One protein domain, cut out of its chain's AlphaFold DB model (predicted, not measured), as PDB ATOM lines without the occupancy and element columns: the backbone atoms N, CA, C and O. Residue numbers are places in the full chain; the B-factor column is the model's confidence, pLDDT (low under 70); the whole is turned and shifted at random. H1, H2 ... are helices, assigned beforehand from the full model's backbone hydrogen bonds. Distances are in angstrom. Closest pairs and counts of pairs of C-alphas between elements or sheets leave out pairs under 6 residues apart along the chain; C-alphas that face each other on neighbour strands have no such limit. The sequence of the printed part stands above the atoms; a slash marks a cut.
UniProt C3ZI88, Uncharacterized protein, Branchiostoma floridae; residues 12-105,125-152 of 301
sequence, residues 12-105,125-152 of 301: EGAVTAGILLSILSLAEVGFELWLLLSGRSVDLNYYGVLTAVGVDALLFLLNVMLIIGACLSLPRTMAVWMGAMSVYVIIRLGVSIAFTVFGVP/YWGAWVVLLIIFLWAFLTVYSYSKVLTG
ATOM      1  N   GLU A  12     127.598 142.813 125.894       68.19
ATOM      2  CA  GLU A  12     128.470 143.044 127.052       68.19
ATOM      3  C   GLU A  12     128.598 141.785 127.917       68.19
ATOM      4  O   GLU A  12     129.706 141.419 128.313       68.19
ATOM      5  N   GLY A  13     127.500 141.049 128.115       75.75
ATOM      6  CA  GLY A  13     127.528 139.763 128.819       75.75
ATOM      7  C   GLY A  13     128.439 138.724 128.151       75.75
ATOM      8  O   GLY A  13     129.247 138.087 128.825       75.75
ATOM      9  N   ALA A  14     128.373 138.594 126.822       69.88
ATOM     10  CA  ALA A  14     129.191 137.634 126.076       69.88
ATOM     11  C   ALA A  14     130.695 137.961 126.120       69.88
ATOM     12  O   ALA A  14     131.519 137.061 126.283       69.88
ATOM     13  N   VAL A  15     131.061 139.245 126.020       75.12
ATOM     14  CA  VAL A  15     132.464 139.680 126.121       75.12
ATOM     15  C   VAL A  15     133.012 139.409 127.523       75.12
ATOM     16  O   VAL A  15     134.114 138.883 127.666       75.12
ATOM     17  N   THR A  16     132.221 139.699 128.557       76.88
ATOM     18  CA  THR A  16     132.630 139.516 129.955       76.88
ATOM     19  C   THR A  16     132.824 138.034 130.290       76.88
ATOM     20  O   THR A  16     133.833 137.658 130.885       76.88
ATOM     21  N   ALA A  17     131.915 137.170 129.826       75.00
ATOM     22  CA  ALA A  17     132.040 135.720 129.966       75.00
ATOM     23  C   ALA A  17     133.275 135.168 129.228       75.00
ATOM     24  O   ALA A  17     133.992 134.330 129.771       75.00
ATOM     25  N   GLY A  18     133.570 135.673 128.024       81.06
ATOM     26  CA  GLY A  18     134.758 135.275 127.263       81.06
ATOM     27  C   GLY A  18     136.075 135.639 127.958       81.06
ATOM     28  O   GLY A  18     137.008 134.834 127.980       81.06
ATOM     29  N   ILE A  19     136.146 136.820 128.580       79.69
ATOM     30  CA  ILE A  19     137.319 137.251 129.356       79.69
ATOM     31  C   ILE A  19     137.497 136.369 130.599       79.69
ATOM     32  O   ILE A  19     138.602 135.890 130.849       79.69
ATOM     33  N   LEU A  20     136.420 136.093 131.340       77.38
ATOM     34  CA  LEU A  20     136.462 135.228 132.524       77.38
ATOM     35  C   LEU A  20     136.927 133.805 132.193       77.38
ATOM     36  O   LEU A  20     137.804 133.281 132.876       77.38
ATOM     37  N   LEU A  21     136.406 133.209 131.118       78.75
ATOM     38  CA  LEU A  21     136.833 131.882 130.658       78.75
ATOM     39  C   LEU A  21     138.307 131.863 130.232       78.75
ATOM     40  O   LEU A  21     139.017 130.897 130.507       78.75
ATOM     41  N   SER A  22     138.788 132.949 129.622       77.69
ATOM     42  CA  SER A  22     140.200 133.083 129.246       77.69
ATOM     43  C   SER A  22     141.113 133.155 130.475       77.69
ATOM     44  O   SER A  22     142.161 132.514 130.499       77.69
ATOM     45  N   ILE A  23     140.710 133.896 131.514       79.06
ATOM     46  CA  ILE A  23     141.459 134.001 132.776       79.06
ATOM     47  C   ILE A  23     141.481 132.655 133.512       79.06
ATOM     48  O   ILE A  23     142.537 132.250 133.991       79.06
ATOM     49  N   LEU A  24     140.350 131.944 133.566       77.88
ATOM     50  CA  LEU A  24     140.263 130.602 134.155       77.88
ATOM     51  C   LEU A  24     141.186 129.604 133.443       77.88
ATOM     52  O   LEU A  24     141.943 128.903 134.107       77.88
ATOM     53  N   SER A  25     141.205 129.611 132.106       79.38
ATOM     54  CA  SER A  25     142.115 128.764 131.322       79.38
ATOM     55  C   SER A  25     143.592 129.102 131.580       79.38
ATOM     56  O   SER A  25     144.416 128.202 131.726       79.38
ATOM     57  N   LEU A  26     143.938 130.388 131.699       76.94
ATOM     58  CA  LEU A  26     145.292 130.823 132.063       76.94
ATOM     59  C   LEU A  26     145.689 130.394 133.484       76.94
ATOM     60  O   LEU A  26     146.847 130.043 133.707       76.94
ATOM     61  N   ALA A  27     144.752 130.418 134.434       74.69
ATOM     62  CA  ALA A  27     144.994 129.992 135.808       74.69
ATOM     63  C   ALA A  27     145.242 128.479 135.904       74.69
ATOM     64  O   ALA A  27     146.148 128.062 136.620       74.69
ATOM     65  N   GLU A  28     144.498 127.673 135.147       81.88
ATOM     66  CA  GLU A  28     144.662 126.216 135.091       81.88
ATOM     67  C   GLU A  28     146.016 125.827 134.485       81.88
ATOM     68  O   GLU A  28     146.793 125.103 135.109       81.88
ATOM     69  N   VAL A  29     146.383 126.428 133.347       79.44
ATOM     70  CA  VAL A  29     147.711 126.239 132.734       79.44
ATOM     71  C   VAL A  29     148.831 126.719 133.666       79.44
ATOM     72  O   VAL A  29     149.881 126.083 133.765       79.44
ATOM     73  N   GLY A  30     148.626 127.836 134.371       79.56
ATOM     74  CA  GLY A  30     149.574 128.349 135.357       79.56
ATOM     75  C   GLY A  30     149.761 127.410 136.551       79.56
ATOM     76  O   GLY A  30     150.881 127.263 137.037       79.56
ATOM     77  N   PHE A  31     148.691 126.748 136.995       74.50
ATOM     78  CA  PHE A  31     148.719 125.784 138.093       74.50
ATOM     79  C   PHE A  31     149.438 124.485 137.705       74.50
ATOM     80  O   PHE A  31     150.320 124.042 138.438       74.50
ATOM     81  N   GLU A  32     149.145 123.931 136.526       75.31
ATOM     82  CA  GLU A  32     149.857 122.781 135.942       75.31
ATOM     83  C   GLU A  32     151.362 123.074 135.792       75.31
ATOM     84  O   GLU A  32     152.219 122.297 136.223       75.31
ATOM     85  N   LEU A  33     151.706 124.254 135.258       75.88
ATOM     86  CA  LEU A  33     153.094 124.694 135.121       75.88
ATOM     87  C   LEU A  33     153.771 124.883 136.483       75.88
ATOM     88  O   LEU A  33     154.941 124.535 136.646       75.88
ATOM     89  N   TRP A  34     153.052 125.418 137.471       81.12
ATOM     90  CA  TRP A  34     153.555 125.564 138.833       81.12
ATOM     91  C   TRP A  34     153.811 124.206 139.493       81.12
ATOM     92  O   TRP A  34     154.848 124.045 140.136       81.12
ATOM     93  N   LEU A  35     152.935 123.215 139.301       74.25
ATOM     94  CA  LEU A  35     153.143 121.849 139.790       74.25
ATOM     95  C   LEU A  35     154.364 121.190 139.136       74.25
ATOM     96  O   LEU A  35     155.184 120.604 139.844       74.25
ATOM     97  N   LEU A  36     154.533 121.361 137.819       70.75
ATOM     98  CA  LEU A  36     155.712 120.896 137.083       70.75
ATOM     99  C   LEU A  36     157.006 121.555 137.587       70.75
ATOM    100  O   LEU A  36     157.998 120.869 137.831       70.75
ATOM    101  N   LEU A  37     157.001 122.878 137.778       69.88
ATOM    102  CA  LEU A  37     158.168 123.632 138.251       69.88
ATOM    103  C   LEU A  37     158.484 123.388 139.730       69.88
ATOM    104  O   LEU A  37     159.643 123.479 140.128       69.88
ATOM    105  N   SER A  38     157.483 123.057 140.545       74.19
ATOM    106  CA  SER A  38     157.662 122.825 141.982       74.19
ATOM    107  C   SER A  38     158.407 121.524 142.298       74.19
ATOM    108  O   SER A  38     158.647 121.236 143.469       74.19
ATOM    109  N   GLY A  39     158.774 120.721 141.291       56.53
ATOM    110  CA  GLY A  39     159.621 119.539 141.473       56.53
ATOM    111  C   GLY A  39     159.000 118.459 142.361       56.53
ATOM    112  O   GLY A  39     159.688 117.525 142.770       56.53
ATOM    113  N   ARG A  40     157.697 118.558 142.658       57.09
ATOM    114  CA  ARG A  40     156.933 117.463 143.250       57.09
ATOM    115  C   ARG A  40     156.697 116.447 142.146       57.09
ATOM    116  O   ARG A  40     155.684 116.483 141.457       57.09
ATOM    117  N   SER A  41     157.676 115.566 141.974       45.88
ATOM    118  CA  SER A  41     157.572 114.347 141.184       45.88
ATOM    119  C   SER A  41     156.491 113.464 141.801       45.88
ATOM    120  O   SER A  41     156.755 112.599 142.633       45.88
ATOM    121  N   VAL A  42     155.240 113.733 141.457       54.22
ATOM    122  CA  VAL A  42     154.202 112.726 141.586       54.22
ATOM    123  C   VAL A  42     154.517 111.721 140.480       54.22
ATOM    124  O   VAL A  42     154.683 112.131 139.333       54.22
ATOM    125  N   ASP A  43     154.664 110.439 140.821       56.12
ATOM    126  CA  ASP A  43     154.871 109.324 139.884       56.12
ATOM    127  C   ASP A  43     153.636 109.132 138.977       56.12
ATOM    128  O   ASP A  43     152.994 108.078 138.953       56.12
ATOM    129  N   LEU A  44     153.233 110.170 138.242       56.19
ATOM    130  CA  LEU A  44     152.228 110.052 137.210       56.19
ATOM    131  C   LEU A  44     152.875 109.357 136.025       56.19
ATOM    132  O   LEU A  44     153.770 109.876 135.359       56.19
ATOM    133  N   ASN A  45     152.361 108.160 135.777       68.31
ATOM    134  CA  ASN A  45     152.531 107.402 134.555       68.31
ATOM    135  C   ASN A  45     152.556 108.367 133.355       68.31
ATOM    136  O   ASN A  45     151.584 109.082 133.123       68.31
ATOM    137  N   TYR A  46     153.672 108.407 132.625       54.78
ATOM    138  CA  TYR A  46     153.959 109.366 131.549       54.78
ATOM    139  C   TYR A  46     152.816 109.489 130.525       54.78
ATOM    140  O   TYR A  46     152.542 110.567 130.002       54.78
ATOM    141  N   TYR A  47     152.085 108.395 130.296       54.31
ATOM    142  CA  TYR A  47     150.892 108.370 129.451       54.31
ATOM    143  C   TYR A  47     149.728 109.202 129.998       54.31
ATOM    144  O   TYR A  47     149.030 109.820 129.207       54.31
ATOM    145  N   GLY A  48     149.547 109.260 131.319       66.56
ATOM    146  CA  GLY A  48     148.550 110.100 131.981       66.56
ATOM    147  C   GLY A  48     148.827 111.588 131.775       66.56
ATOM    148  O   GLY A  48     147.916 112.340 131.433       66.56
ATOM    149  N   VAL A  49     150.097 111.989 131.875       67.38
ATOM    150  CA  VAL A  49     150.531 113.367 131.596       67.38
ATOM    151  C   VAL A  49     150.340 113.697 130.116       67.38
ATOM    152  O   VAL A  49     149.800 114.746 129.787       67.38
ATOM    153  N   LEU A  50     150.697 112.783 129.208       58.62
ATOM    154  CA  LEU A  50     150.502 113.001 127.773       58.62
ATOM    155  C   LEU A  50     149.018 113.131 127.400       58.62
ATOM    156  O   LEU A  50     148.667 113.940 126.544       58.62
ATOM    157  N   THR A  51     148.143 112.345 128.036       61.81
ATOM    158  CA  THR A  51     146.696 112.454 127.829       61.81
ATOM    159  C   THR A  51     146.122 113.728 128.432       61.81
ATOM    160  O   THR A  51     145.270 114.330 127.791       61.81
ATOM    161  N   ALA A  52     146.603 114.170 129.597       66.56
ATOM    162  CA  ALA A  52     146.173 115.427 130.209       66.56
ATOM    163  C   ALA A  52     146.564 116.619 129.324       66.56
ATOM    164  O   ALA A  52     145.697 117.335 128.834       66.56
ATOM    165  N   VAL A  53     147.844 116.707 128.947       75.00
ATOM    166  CA  VAL A  53     148.353 117.754 128.045       75.00
ATOM    167  C   VAL A  53     147.650 117.718 126.681       75.00
ATOM    168  O   VAL A  53     147.374 118.761 126.091       75.00
ATOM    169  N   GLY A  54     147.337 116.526 126.163       71.06
ATOM    170  CA  GLY A  54     146.597 116.370 124.911       71.06
ATOM    171  C   GLY A  54     145.150 116.864 124.993       71.06
ATOM    172  O   GLY A  54     144.666 117.489 124.049       71.06
ATOM    173  N   VAL A  55     144.468 116.612 126.113       68.94
ATOM    174  CA  VAL A  55     143.102 117.092 126.371       68.94
ATOM    175  C   VAL A  55     143.091 118.610 126.546       68.94
ATOM    176  O   VAL A  55     142.256 119.273 125.930       68.94
ATOM    177  N   ASP A  56     144.065 119.170 127.259       71.62
ATOM    178  CA  ASP A  56     144.186 120.617 127.457       71.62
ATOM    179  C   ASP A  56     144.498 121.347 126.152       71.62
ATOM    180  O   ASP A  56     143.905 122.383 125.851       71.62
ATOM    181  N   ALA A  57     145.362 120.777 125.308       72.94
ATOM    182  CA  ALA A  57     145.637 121.317 123.979       72.94
ATOM    183  C   ALA A  57     144.390 121.295 123.075       72.94
ATOM    184  O   ALA A  57     144.159 122.238 122.313       72.94
ATOM    185  N   LEU A  58     143.568 120.244 123.163       69.56
ATOM    186  CA  LEU A  58     142.300 120.134 122.436       69.56
ATOM    187  C   LEU A  58     141.260 121.140 122.938       69.56
ATOM    188  O   LEU A  58     140.614 121.795 122.122       69.56
ATOM    189  N   LEU A  59     141.124 121.299 124.256       72.50
ATOM    190  CA  LEU A  59     140.248 122.296 124.878       72.50
ATOM    191  C   LEU A  59     140.685 123.720 124.533       72.50
ATOM    192  O   LEU A  59     139.848 124.566 124.218       72.50
ATOM    193  N   PHE A  60     141.992 123.975 124.504       77.81
ATOM    194  CA  PHE A  60     142.550 125.243 124.055       77.81
ATOM    195  C   PHE A  60     142.220 125.514 122.582       77.81
ATOM    196  O   PHE A  60     141.724 126.589 122.251       77.81
ATOM    197  N   LEU A  61     142.413 124.531 121.695       74.44
ATOM    198  CA  LEU A  61     142.040 124.636 120.279       74.44
ATOM    199  C   LEU A  61     140.540 124.883 120.087       74.44
ATOM    200  O   LEU A  61     140.154 125.700 119.250       74.44
ATOM    201  N   LEU A  62     139.699 124.208 120.874       73.19
ATOM    202  CA  LEU A  62     138.254 124.403 120.861       73.19
ATOM    203  C   LEU A  62     137.888 125.829 121.299       73.19
ATOM    204  O   LEU A  62     137.085 126.479 120.637       73.19
ATOM    205  N   ASN A  63     138.521 126.346 122.357       74.94
ATOM    206  CA  ASN A  63     138.338 127.724 122.813       74.94
ATOM    207  C   ASN A  63     138.795 128.739 121.763       74.94
ATOM    208  O   ASN A  63     138.079 129.700 121.497       74.94
ATOM    209  N   VAL A  64     139.933 128.511 121.105       77.19
ATOM    210  CA  VAL A  64     140.401 129.356 119.998       77.19
ATOM    211  C   VAL A  64     139.392 129.354 118.847       77.19
ATOM    212  O   VAL A  64     139.036 130.419 118.351       77.19
ATOM    213  N   MET A  65     138.877 128.188 118.449       71.69
ATOM    214  CA  MET A  65     137.837 128.068 117.416       71.69
ATOM    215  C   MET A  65     136.548 128.806 117.804       71.69
ATOM    216  O   MET A  65     135.948 129.479 116.966       71.69
ATOM    217  N   LEU A  66     136.143 128.727 119.073       72.69
ATOM    218  CA  LEU A  66     134.950 129.389 119.600       72.69
ATOM    219  C   LEU A  66     135.134 130.914 119.655       72.69
ATOM    220  O   LEU A  66     134.237 131.654 119.250       72.69
ATOM    221  N   ILE A  67     136.322 131.386 120.046       75.38
ATOM    222  CA  ILE A  67     136.706 132.802 119.999       75.38
ATOM    223  C   ILE A  67     136.718 133.298 118.555       75.38
ATOM    224  O   ILE A  67     136.129 134.336 118.281       75.38
ATOM    225  N   ILE A  68     137.310 132.561 117.610       71.81
ATOM    226  CA  ILE A  68     137.306 132.928 116.185       71.81
ATOM    227  C   ILE A  68     135.867 133.003 115.659       71.81
ATOM    228  O   ILE A  68     135.506 133.990 115.021       71.81
ATOM    229  N   GLY A  69     135.022 132.014 115.972       71.19
ATOM    230  CA  GLY A  69     133.605 132.015 115.606       71.19
ATOM    231  C   GLY A  69     132.845 133.218 116.176       71.19
ATOM    232  O   GLY A  69     132.093 133.874 115.455       71.19
ATOM    233  N   ALA A  70     133.097 133.573 117.438       72.06
ATOM    234  CA  ALA A  70     132.544 134.771 118.060       72.06
ATOM    235  C   ALA A  70     133.095 136.058 117.418       72.06
ATOM    236  O   ALA A  70     132.340 136.999 117.170       72.06
ATOM    237  N   CYS A  71     134.380 136.098 117.067       62.03
ATOM    238  CA  CYS A  71     135.010 137.238 116.408       62.03
ATOM    239  C   CYS A  71     134.481 137.472 114.990       62.03
ATOM    240  O   CYS A  71     134.338 138.623 114.591       62.03
ATOM    241  N   LEU A  72     134.116 136.420 114.252       65.31
ATOM    242  CA  LEU A  72     133.476 136.549 112.939       65.31
ATOM    243  C   LEU A  72     132.077 137.185 113.014       65.31
ATOM    244  O   LEU A  72     131.591 137.705 112.010       65.31
ATOM    245  N   SER A  73     131.444 137.200 114.194       71.69
ATOM    246  CA  SER A  73     130.179 137.911 114.428       71.69
ATOM    247  C   SER A  73     130.356 139.386 114.823       71.69
ATOM    248  O   SER A  73     129.379 140.134 114.892       71.69
ATOM    249  N   LEU A  74     131.593 139.831 115.078       72.81
ATOM    250  CA  LEU A  74     131.896 141.204 115.478       72.81
ATOM    251  C   LEU A  74     132.085 142.129 114.259       72.81
ATOM    252  O   LEU A  74     132.510 141.692 113.189       72.81
ATOM    253  N   PRO A  75     131.813 143.441 114.412       78.31
ATOM    254  CA  PRO A  75     132.117 144.433 113.388       78.31
ATOM    255  C   PRO A  75     133.594 144.366 112.974       78.31
ATOM    256  O   PRO A  75     134.486 144.244 113.817       78.31
ATOM    257  N   ARG A  76     133.825 144.460 111.657       69.31
ATOM    258  CA  ARG A  76     135.082 144.126 110.954       69.31
ATOM    259  C   ARG A  76     136.359 144.629 111.630       69.31
ATOM    260  O   ARG A  76     137.345 143.905 111.674       69.31
ATOM    261  N   THR A  77     136.353 145.839 112.178       65.88
ATOM    262  CA  THR A  77     137.539 146.445 112.800       65.88
ATOM    263  C   THR A  77     137.959 145.754 114.100       65.88
ATOM    264  O   THR A  77     139.152 145.615 114.354       65.88
ATOM    265  N   MET A  78     137.009 145.253 114.896       68.12
ATOM    266  CA  MET A  78     137.323 144.507 116.121       68.12
ATOM    267  C   MET A  78     137.689 143.051 115.844       68.12
ATOM    268  O   MET A  78     138.550 142.503 116.529       68.12
ATOM    269  N   ALA A  79     137.102 142.445 114.809       67.88
ATOM    270  CA  ALA A  79     137.445 141.087 114.389       67.88
ATOM    271  C   ALA A  79     138.923 140.976 113.973       67.88
ATOM    272  O   ALA A  79     139.609 140.038 114.372       67.88
ATOM    273  N   VAL A  80     139.438 141.970 113.240       68.12
ATOM    274  CA  VAL A  80     140.849 142.020 112.818       68.12
ATOM    275  C   VAL A  80     141.787 142.157 114.018       68.12
ATOM    276  O   VAL A  80     142.789 141.448 114.105       68.12
ATOM    277  N   TRP A  81     141.451 143.026 114.975       73.75
ATOM    278  CA  TRP A  81     142.298 143.270 116.143       73.75
ATOM    279  C   TRP A  81     142.342 142.063 117.093       73.75
ATOM    280  O   TRP A  81     143.414 141.655 117.540       73.75
ATOM    281  N   MET A  82     141.190 141.431 117.338       68.62
ATOM    282  CA  MET A  82     141.113 140.212 118.148       68.62
ATOM    283  C   MET A  82     141.757 139.009 117.451       68.62
ATOM    284  O   MET A  82     142.456 138.230 118.101       68.62
ATOM    285  N   GLY A  83     141.600 138.888 116.129       72.44
ATOM    286  CA  GLY A  83     142.288 137.876 115.329       72.44
ATOM    287  C   GLY A  83     143.808 137.988 115.462       72.44
ATOM    288  O   GLY A  83     144.466 137.005 115.797       72.44
ATOM    289  N   ALA A  84     144.361 139.195 115.312       67.00
ATOM    290  CA  ALA A  84     145.796 139.441 115.462       67.00
ATOM    291  C   ALA A  84     146.320 139.091 116.869       67.00
ATOM    292  O   ALA A  84     147.365 138.450 116.996       67.00
ATOM    293  N   MET A  85     145.576 139.447 117.922       67.44
ATOM    294  CA  MET A  85     145.942 139.101 119.301       67.44
ATOM    295  C   MET A  85     145.880 137.593 119.566       67.44
ATOM    296  O   MET A  85     146.779 137.054 120.210       67.44
ATOM    297  N   SER A  86     144.881 136.889 119.025       69.94
ATOM    298  CA  SER A  86     144.783 135.430 119.172       69.94
ATOM    299  C   SER A  86     145.971 134.711 118.524       69.94
ATOM    300  O   SER A  86     146.585 133.846 119.144       69.94
ATOM    301  N   VAL A  87     146.377 135.136 117.322       71.94
ATOM    302  CA  VAL A  87     147.535 134.579 116.614       71.94
ATOM    303  C   VAL A  87     148.821 134.833 117.398       71.94
ATOM    304  O   VAL A  87     149.632 133.922 117.558       71.94
ATOM    305  N   TYR A  88     148.991 136.036 117.950       68.31
ATOM    306  CA  TYR A  88     150.148 136.361 118.783       68.31
ATOM    307  C   TYR A  88     150.237 135.472 120.033       68.31
ATOM    308  O   TYR A  88     151.309 134.953 120.347       68.31
ATOM    309  N   VAL A  89     149.111 135.244 120.719       73.44
ATOM    310  CA  VAL A  89     149.043 134.383 121.910       73.44
ATOM    311  C   VAL A  89     149.358 132.928 121.561       73.44
ATOM    312  O   VAL A  89     150.152 132.303 122.262       73.44
ATOM    313  N   ILE A  90     148.827 132.412 120.449       76.31
ATOM    314  CA  ILE A  90     149.110 131.050 119.968       76.31
ATOM    315  C   ILE A  90     150.597 130.884 119.643       76.31
ATOM    316  O   ILE A  90     151.203 129.894 120.048       76.31
ATOM    317  N   ILE A  91     151.212 131.859 118.964       70.31
ATOM    318  CA  ILE A  91     152.648 131.827 118.658       70.31
ATOM    319  C   ILE A  91     153.464 131.827 119.954       70.31
ATOM    320  O   ILE A  91     154.375 131.014 120.103       70.31
ATOM    321  N   ARG A  92     153.134 132.695 120.918       71.06
ATOM    322  CA  ARG A  92     153.867 132.763 122.190       71.06
ATOM    323  C   ARG A  92     153.744 131.475 123.002       71.06
ATOM    324  O   ARG A  92     154.750 131.006 123.527       71.06
ATOM    325  N   LEU A  93     152.543 130.899 123.081       68.94
ATOM    326  CA  LEU A  93     152.296 129.629 123.771       68.94
ATOM    327  C   LEU A  93     153.001 128.463 123.076       68.94
ATOM    328  O   LEU A  93     153.665 127.680 123.749       68.94
ATOM    329  N   GLY A  94     152.944 128.387 121.745       72.31
ATOM    330  CA  GLY A  94     153.642 127.359 120.972       72.31
ATOM    331  C   GLY A  94     155.159 127.408 121.167       72.31
ATOM    332  O   GLY A  94     155.790 126.374 121.379       72.31
ATOM    333  N   VAL A  95     155.744 128.611 121.180       67.81
ATOM    334  CA  VAL A  95     157.171 128.798 121.484       67.81
ATOM    335  C   VAL A  95     157.474 128.396 122.928       67.81
ATOM    336  O   VAL A  95     158.453 127.693 123.163       67.81
ATOM    337  N   SER A  96     156.635 128.774 123.895       64.62
ATOM    338  CA  SER A  96     156.881 128.444 125.301       64.62
ATOM    339  C   SER A  96     156.810 126.939 125.569       64.62
ATOM    340  O   SER A  96     157.702 126.419 126.231       64.62
ATOM    341  N   ILE A  97     155.814 126.240 125.009       66.38
ATOM    342  CA  ILE A  97     155.650 124.781 125.130       66.38
ATOM    343  C   ILE A  97     156.820 124.050 124.467       66.38
ATOM    344  O   ILE A  97     157.348 123.089 125.022       66.38
ATOM    345  N   ALA A  98     157.280 124.522 123.306       61.47
ATOM    346  CA  ALA A  98     158.465 123.962 122.666       61.47
ATOM    347  C   ALA A  98     159.712 124.111 123.555       61.47
ATOM    348  O   ALA A  98     160.507 123.181 123.669       61.47
ATOM    349  N   PHE A  99     159.871 125.244 124.239       56.78
ATOM    350  CA  PHE A  99     160.988 125.436 125.161       56.78
ATOM    351  C   PHE A  99     160.890 124.571 126.425       56.78
ATOM    352  O   PHE A  99     161.915 124.062 126.865       56.78
ATOM    353  N   THR A 100     159.706 124.349 127.003       59.22
ATOM    354  CA  THR A 100     159.566 123.487 128.194       59.22
ATOM    355  C   THR A 100     159.684 122.002 127.873       59.22
ATOM    356  O   THR A 100     160.343 121.279 128.613       59.22
ATOM    357  N   VAL A 101     159.103 121.535 126.765       61.41
ATOM    358  CA  VAL A 101     159.142 120.109 126.391       61.41
ATOM    359  C   VAL A 101     160.536 119.684 125.921       61.41
ATOM    360  O   VAL A 101     160.947 118.553 126.170       61.41
ATOM    361  N   PHE A 102     161.286 120.580 125.273       54.06
ATOM    362  CA  PHE A 102     162.593 120.246 124.696       54.06
ATOM    363  C   PHE A 102     163.793 120.840 125.449       54.06
ATOM    364  O   PHE A 102     164.925 120.440 125.187       54.06
ATOM    365  N   GLY A 103     163.574 121.777 126.377       46.34
ATOM    366  CA  GLY A 103     164.634 122.497 127.089       46.34
ATOM    367  C   GLY A 103     165.048 121.907 128.433       46.34
ATOM    368  O   GLY A 103     166.010 122.404 129.016       46.34
ATOM    369  N   VAL A 104     164.380 120.865 128.937       48.56
ATOM    370  CA  VAL A 104     164.835 120.175 130.153       48.56
ATOM    371  C   VAL A 104     165.775 119.040 129.741       48.56
ATOM    372  O   VAL A 104     165.309 118.013 129.241       48.56
ATOM    373  N   PRO A 105     167.104 119.181 129.913       50.97
ATOM    374  CA  PRO A 105     167.993 118.044 129.769       50.97
ATOM    375  C   PRO A 105     167.610 117.026 130.841       50.97
ATOM    376  O   PRO A 105     167.839 117.245 132.030       50.97
ATOM    377  N   TYR A 125     163.082 115.840 113.910       64.19
ATOM    378  CA  TYR A 125     161.875 116.661 114.115       64.19
ATOM    379  C   TYR A 125     161.796 117.926 113.262       64.19
ATOM    380  O   TYR A 125     160.753 118.579 113.244       64.19
ATOM    381  N   TRP A 126     162.837 118.254 112.492       78.06
ATOM    382  CA  TRP A 126     162.778 119.370 111.541       78.06
ATOM    383  C   TRP A 126     161.627 119.198 110.537       78.06
ATOM    384  O   TRP A 126     160.954 120.170 110.208       78.06
ATOM    385  N   GLY A 127     161.327 117.956 110.135       80.12
ATOM    386  CA  GLY A 127     160.188 117.649 109.271       80.12
ATOM    387  C   GLY A 127     158.846 118.011 109.911       80.12
ATOM    388  O   GLY A 127     157.998 118.603 109.251       80.12
ATOM    389  N   ALA A 128     158.670 117.737 111.207       76.62
ATOM    390  CA  ALA A 128     157.448 118.096 111.929       76.62
ATOM    391  C   ALA A 128     157.268 119.620 112.013       76.62
ATOM    392  O   ALA A 128     156.171 120.116 111.771       76.62
ATOM    393  N   TRP A 129     158.349 120.364 112.266       79.44
ATOM    394  CA  TRP A 129     158.330 121.831 112.270       79.44
ATOM    395  C   TRP A 129     158.004 122.421 110.898       79.44
ATOM    396  O   TRP A 129     157.197 123.344 110.810       79.44
ATOM    397  N   VAL A 130     158.578 121.873 109.825       81.12
ATOM    398  CA  VAL A 130     158.275 122.301 108.452       81.12
ATOM    399  C   VAL A 130     156.805 122.049 108.118       81.12
ATOM    400  O   VAL A 130     156.148 122.934 107.578       81.12
ATOM    401  N   VAL A 131     156.256 120.888 108.489       82.06
ATOM    402  CA  VAL A 131     154.832 120.577 108.282       82.06
ATOM    403  C   VAL A 131     153.933 121.533 109.074       82.06
ATOM    404  O   VAL A 131     152.977 122.066 108.514       82.06
ATOM    405  N   LEU A 132     154.261 121.817 110.338       81.06
ATOM    406  CA  LEU A 132     153.523 122.779 111.167       81.06
ATOM    407  C   LEU A 132     153.544 124.190 110.566       81.06
ATOM    408  O   LEU A 132     152.511 124.857 110.515       81.06
ATOM    409  N   LEU A 133     154.698 124.622 110.054       82.94
ATOM    410  CA  LEU A 133     154.859 125.923 109.411       82.94
ATOM    411  C   LEU A 133     154.051 126.000 108.110       82.94
ATOM    412  O   LEU A 133     153.383 127.003 107.877       82.94
ATOM    413  N   ILE A 134     154.028 124.933 107.306       84.19
ATOM    414  CA  ILE A 134     153.199 124.851 106.091       84.19
ATOM    415  C   ILE A 134     151.707 124.949 106.433       84.19
ATOM    416  O   ILE A 134     150.990 125.711 105.787       84.19
ATOM    417  N   ILE A 135     151.239 124.228 107.458       84.44
ATOM    418  CA  ILE A 135     149.838 124.290 107.908       84.44
ATOM    419  C   ILE A 135     149.490 125.709 108.368       84.44
ATOM    420  O   ILE A 135     148.449 126.246 107.986       84.44
ATOM    421  N   PHE A 136     150.377 126.342 109.139       85.50
ATOM    422  CA  PHE A 136     150.187 127.714 109.603       85.50
ATOM    423  C   PHE A 136     150.129 128.710 108.436       85.50
ATOM    424  O   PHE A 136     149.238 129.557 108.386       85.50
ATOM    425  N   LEU A 137     151.034 128.580 107.465       87.81
ATOM    426  CA  LEU A 137     151.089 129.449 106.290       87.81
ATOM    427  C   LEU A 137     149.844 129.280 105.409       87.81
ATOM    428  O   LEU A 137     149.306 130.262 104.903       87.81
ATOM    429  N   TRP A 138     149.344 128.049 105.276       93.00
ATOM    430  CA  TRP A 138     148.107 127.751 104.557       93.00
ATOM    431  C   TRP A 138     146.877 128.347 105.253       93.00
ATOM    432  O   TRP A 138     146.057 129.002 104.604       93.00
ATOM    433  N   ALA A 139     146.771 128.202 106.577       86.44
ATOM    434  CA  ALA A 139     145.704 128.822 107.361       86.44
ATOM    435  C   ALA A 139     145.743 130.354 107.242       86.44
ATOM    436  O   ALA A 139     144.715 130.985 106.991       86.44
ATOM    437  N   PHE A 140     146.934 130.949 107.334       86.31
ATOM    438  CA  PHE A 140     147.126 132.387 107.177       86.31
ATOM    439  C   PHE A 140     146.719 132.875 105.782       86.31
ATOM    440  O   PHE A 140     145.961 133.836 105.675       86.31
ATOM    441  N   LEU A 141     147.149 132.194 104.713       87.81
ATOM    442  CA  LEU A 141     146.758 132.524 103.337       87.81
ATOM    443  C   LEU A 141     145.245 132.417 103.124       87.81
ATOM    444  O   LEU A 141     144.663 133.247 102.428       87.81
ATOM    445  N   THR A 142     144.600 131.437 103.755       84.75
ATOM    446  CA  THR A 142     143.144 131.260 103.678       84.75
ATOM    447  C   THR A 142     142.417 132.428 104.347       84.75
ATOM    448  O   THR A 142     141.525 133.024 103.746       84.75
ATOM    449  N   VAL A 143     142.841 132.822 105.555       85.12
ATOM    450  CA  VAL A 143     142.290 133.990 106.265       85.12
ATOM    451  C   VAL A 143     142.564 135.286 105.499       85.12
ATOM    452  O   VAL A 143     141.679 136.137 105.391       85.12
ATOM    453  N   TYR A 144     143.759 135.432 104.927       85.00
ATOM    454  CA  TYR A 144     144.143 136.592 104.127       85.00
ATOM    455  C   TYR A 144     143.281 136.717 102.864       85.00
ATOM    456  O   TYR A 144     142.713 137.777 102.608       85.00
ATOM    457  N   SER A 145     143.101 135.620 102.122       86.31
ATOM    458  CA  SER A 145     142.228 135.585 100.944       86.31
ATOM    459  C   SER A 145     140.784 135.931 101.303       86.31
ATOM    460  O   SER A 145     140.131 136.674 100.574       86.31
ATOM    461  N   TYR A 146     140.282 135.426 102.434       83.19
ATOM    462  CA  TYR A 146     138.928 135.730 102.897       83.19
ATOM    463  C   TYR A 146     138.776 137.200 103.305       83.19
ATOM    464  O   TYR A 146     137.769 137.840 103.004       83.19
ATOM    465  N   SER A 147     139.806 137.763 103.942       79.69
ATOM    466  CA  SER A 147     139.838 139.174 104.336       79.69
ATOM    467  C   SER A 147     139.799 140.092 103.117       79.69
ATOM    468  O   SER A 147     139.029 141.048 103.124       79.69
ATOM    469  N   LYS A 148     140.544 139.763 102.051       77.88
ATOM    470  CA  LYS A 148     140.561 140.544 100.806       77.88
ATOM    471  C   LYS A 148     139.192 140.580 100.113       77.88
ATOM    472  O   LYS A 148     138.738 141.636  99.690       77.88
ATOM    473  N   VAL A 149     138.496 139.441 100.057       81.50
ATOM    474  CA  VAL A 149     137.132 139.371  99.497       81.50
ATOM    475  C   VAL A 149     136.155 140.207 100.326       81.50
ATOM    476  O   VAL A 149     135.284 140.881  99.782       81.50
ATOM    477  N   LEU A 150     136.300 140.201 101.653       74.56
ATOM    478  CA  LEU A 150     135.425 140.977 102.527       74.56
ATOM    479  C   LEU A 150     135.693 142.481 102.458       74.56
ATOM    480  O   LEU A 150     134.735 143.248 102.577       74.56
ATOM    481  N   THR A 151     136.939 142.932 102.291       78.69
ATOM    482  CA  THR A 151     137.243 144.372 102.250       78.69
ATOM    483  C   THR A 151     136.681 145.067 101.014       78.69
ATOM    484  O   THR A 151     136.516 146.283 101.067       78.69
ATOM    485  N   GLY A 152     136.265 144.327  99.973       73.56
ATOM    486  CA  GLY A 152     135.624 144.901  98.781       73.56
ATOM    487  C   GLY A 152     136.521 145.924  98.081       73.56
ATOM    488  O   GLY A 152     136.040 146.883  97.484       73.56
TER     489      GLY A 152
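This is residues 12 to 105 and 125 to 152 of the 301 residues of an uncharacterized protein of Branchiostoma floridae (UniProt C3ZI88). Four long helices, each running opposite to the one before it, make a loose, flat slab. The hairpin of H2 and H3 forms its middle, joined near its linked end and more open toward the other, with H1 on one side and H4 set off on the other. The printed part has 122 residues with four named helices, in the order H1, H2, H3, H4, and no named strand; the class is all helix. The whole is loose, with a radius of gyration of the C-alphas of 17.3 A, and spans 57 by 41 by 19 A.

H1, residues 12 to 37, is close to but not clearly touching H2, residues 46 to 72; their closest C-alphas, of Gly 18 and Ile 67, are 7.9 A apart. They run opposite ways at a shallow tilt of 21 degrees. H2 touches H3, residues 76 to 103, and the two form a helical hairpin, opposite ways at a shallow tilt of 13 degrees. Their closest C-alphas, of Cys 71 and Ala 79, are 5.0 A apart, and the touch involves residues 64 to 72 of H2 and 78 to 86 of H3 alone. H3 and H4, residues 126 to 151, are near each other, with 6 pairs of C-alphas within 10 A. H1 is apart from H3 and H4, and H2 is apart from H4. Each O i to N i+4 pair is within hydrogen-bond range in H1, H2 and H4, and 23 of 24 are in H3.

H1 begins with C-alpha 12 at (128.470, 143.044, 127.052) and is 37.2 A long. H2 is 38.8 A long, and H3 is 40.0 A long. H4, 36.9 A long, ends with C-alpha 151 at (137.243, 144.372, 102.250).

The C-alphas farthest apart, of Asp 43 and Gly 152, are 57.7 A apart. Residues 106 to 124 are not printed, and C-alphas 105 and 125 are 16.9 A apart across the cut. The link from H1 to H2 is short and that from H2 to H3 tight. The mean pLDDT of the printed part is 72.2; 44 residues are under 70, among them 39 to 52 and 95 to 105.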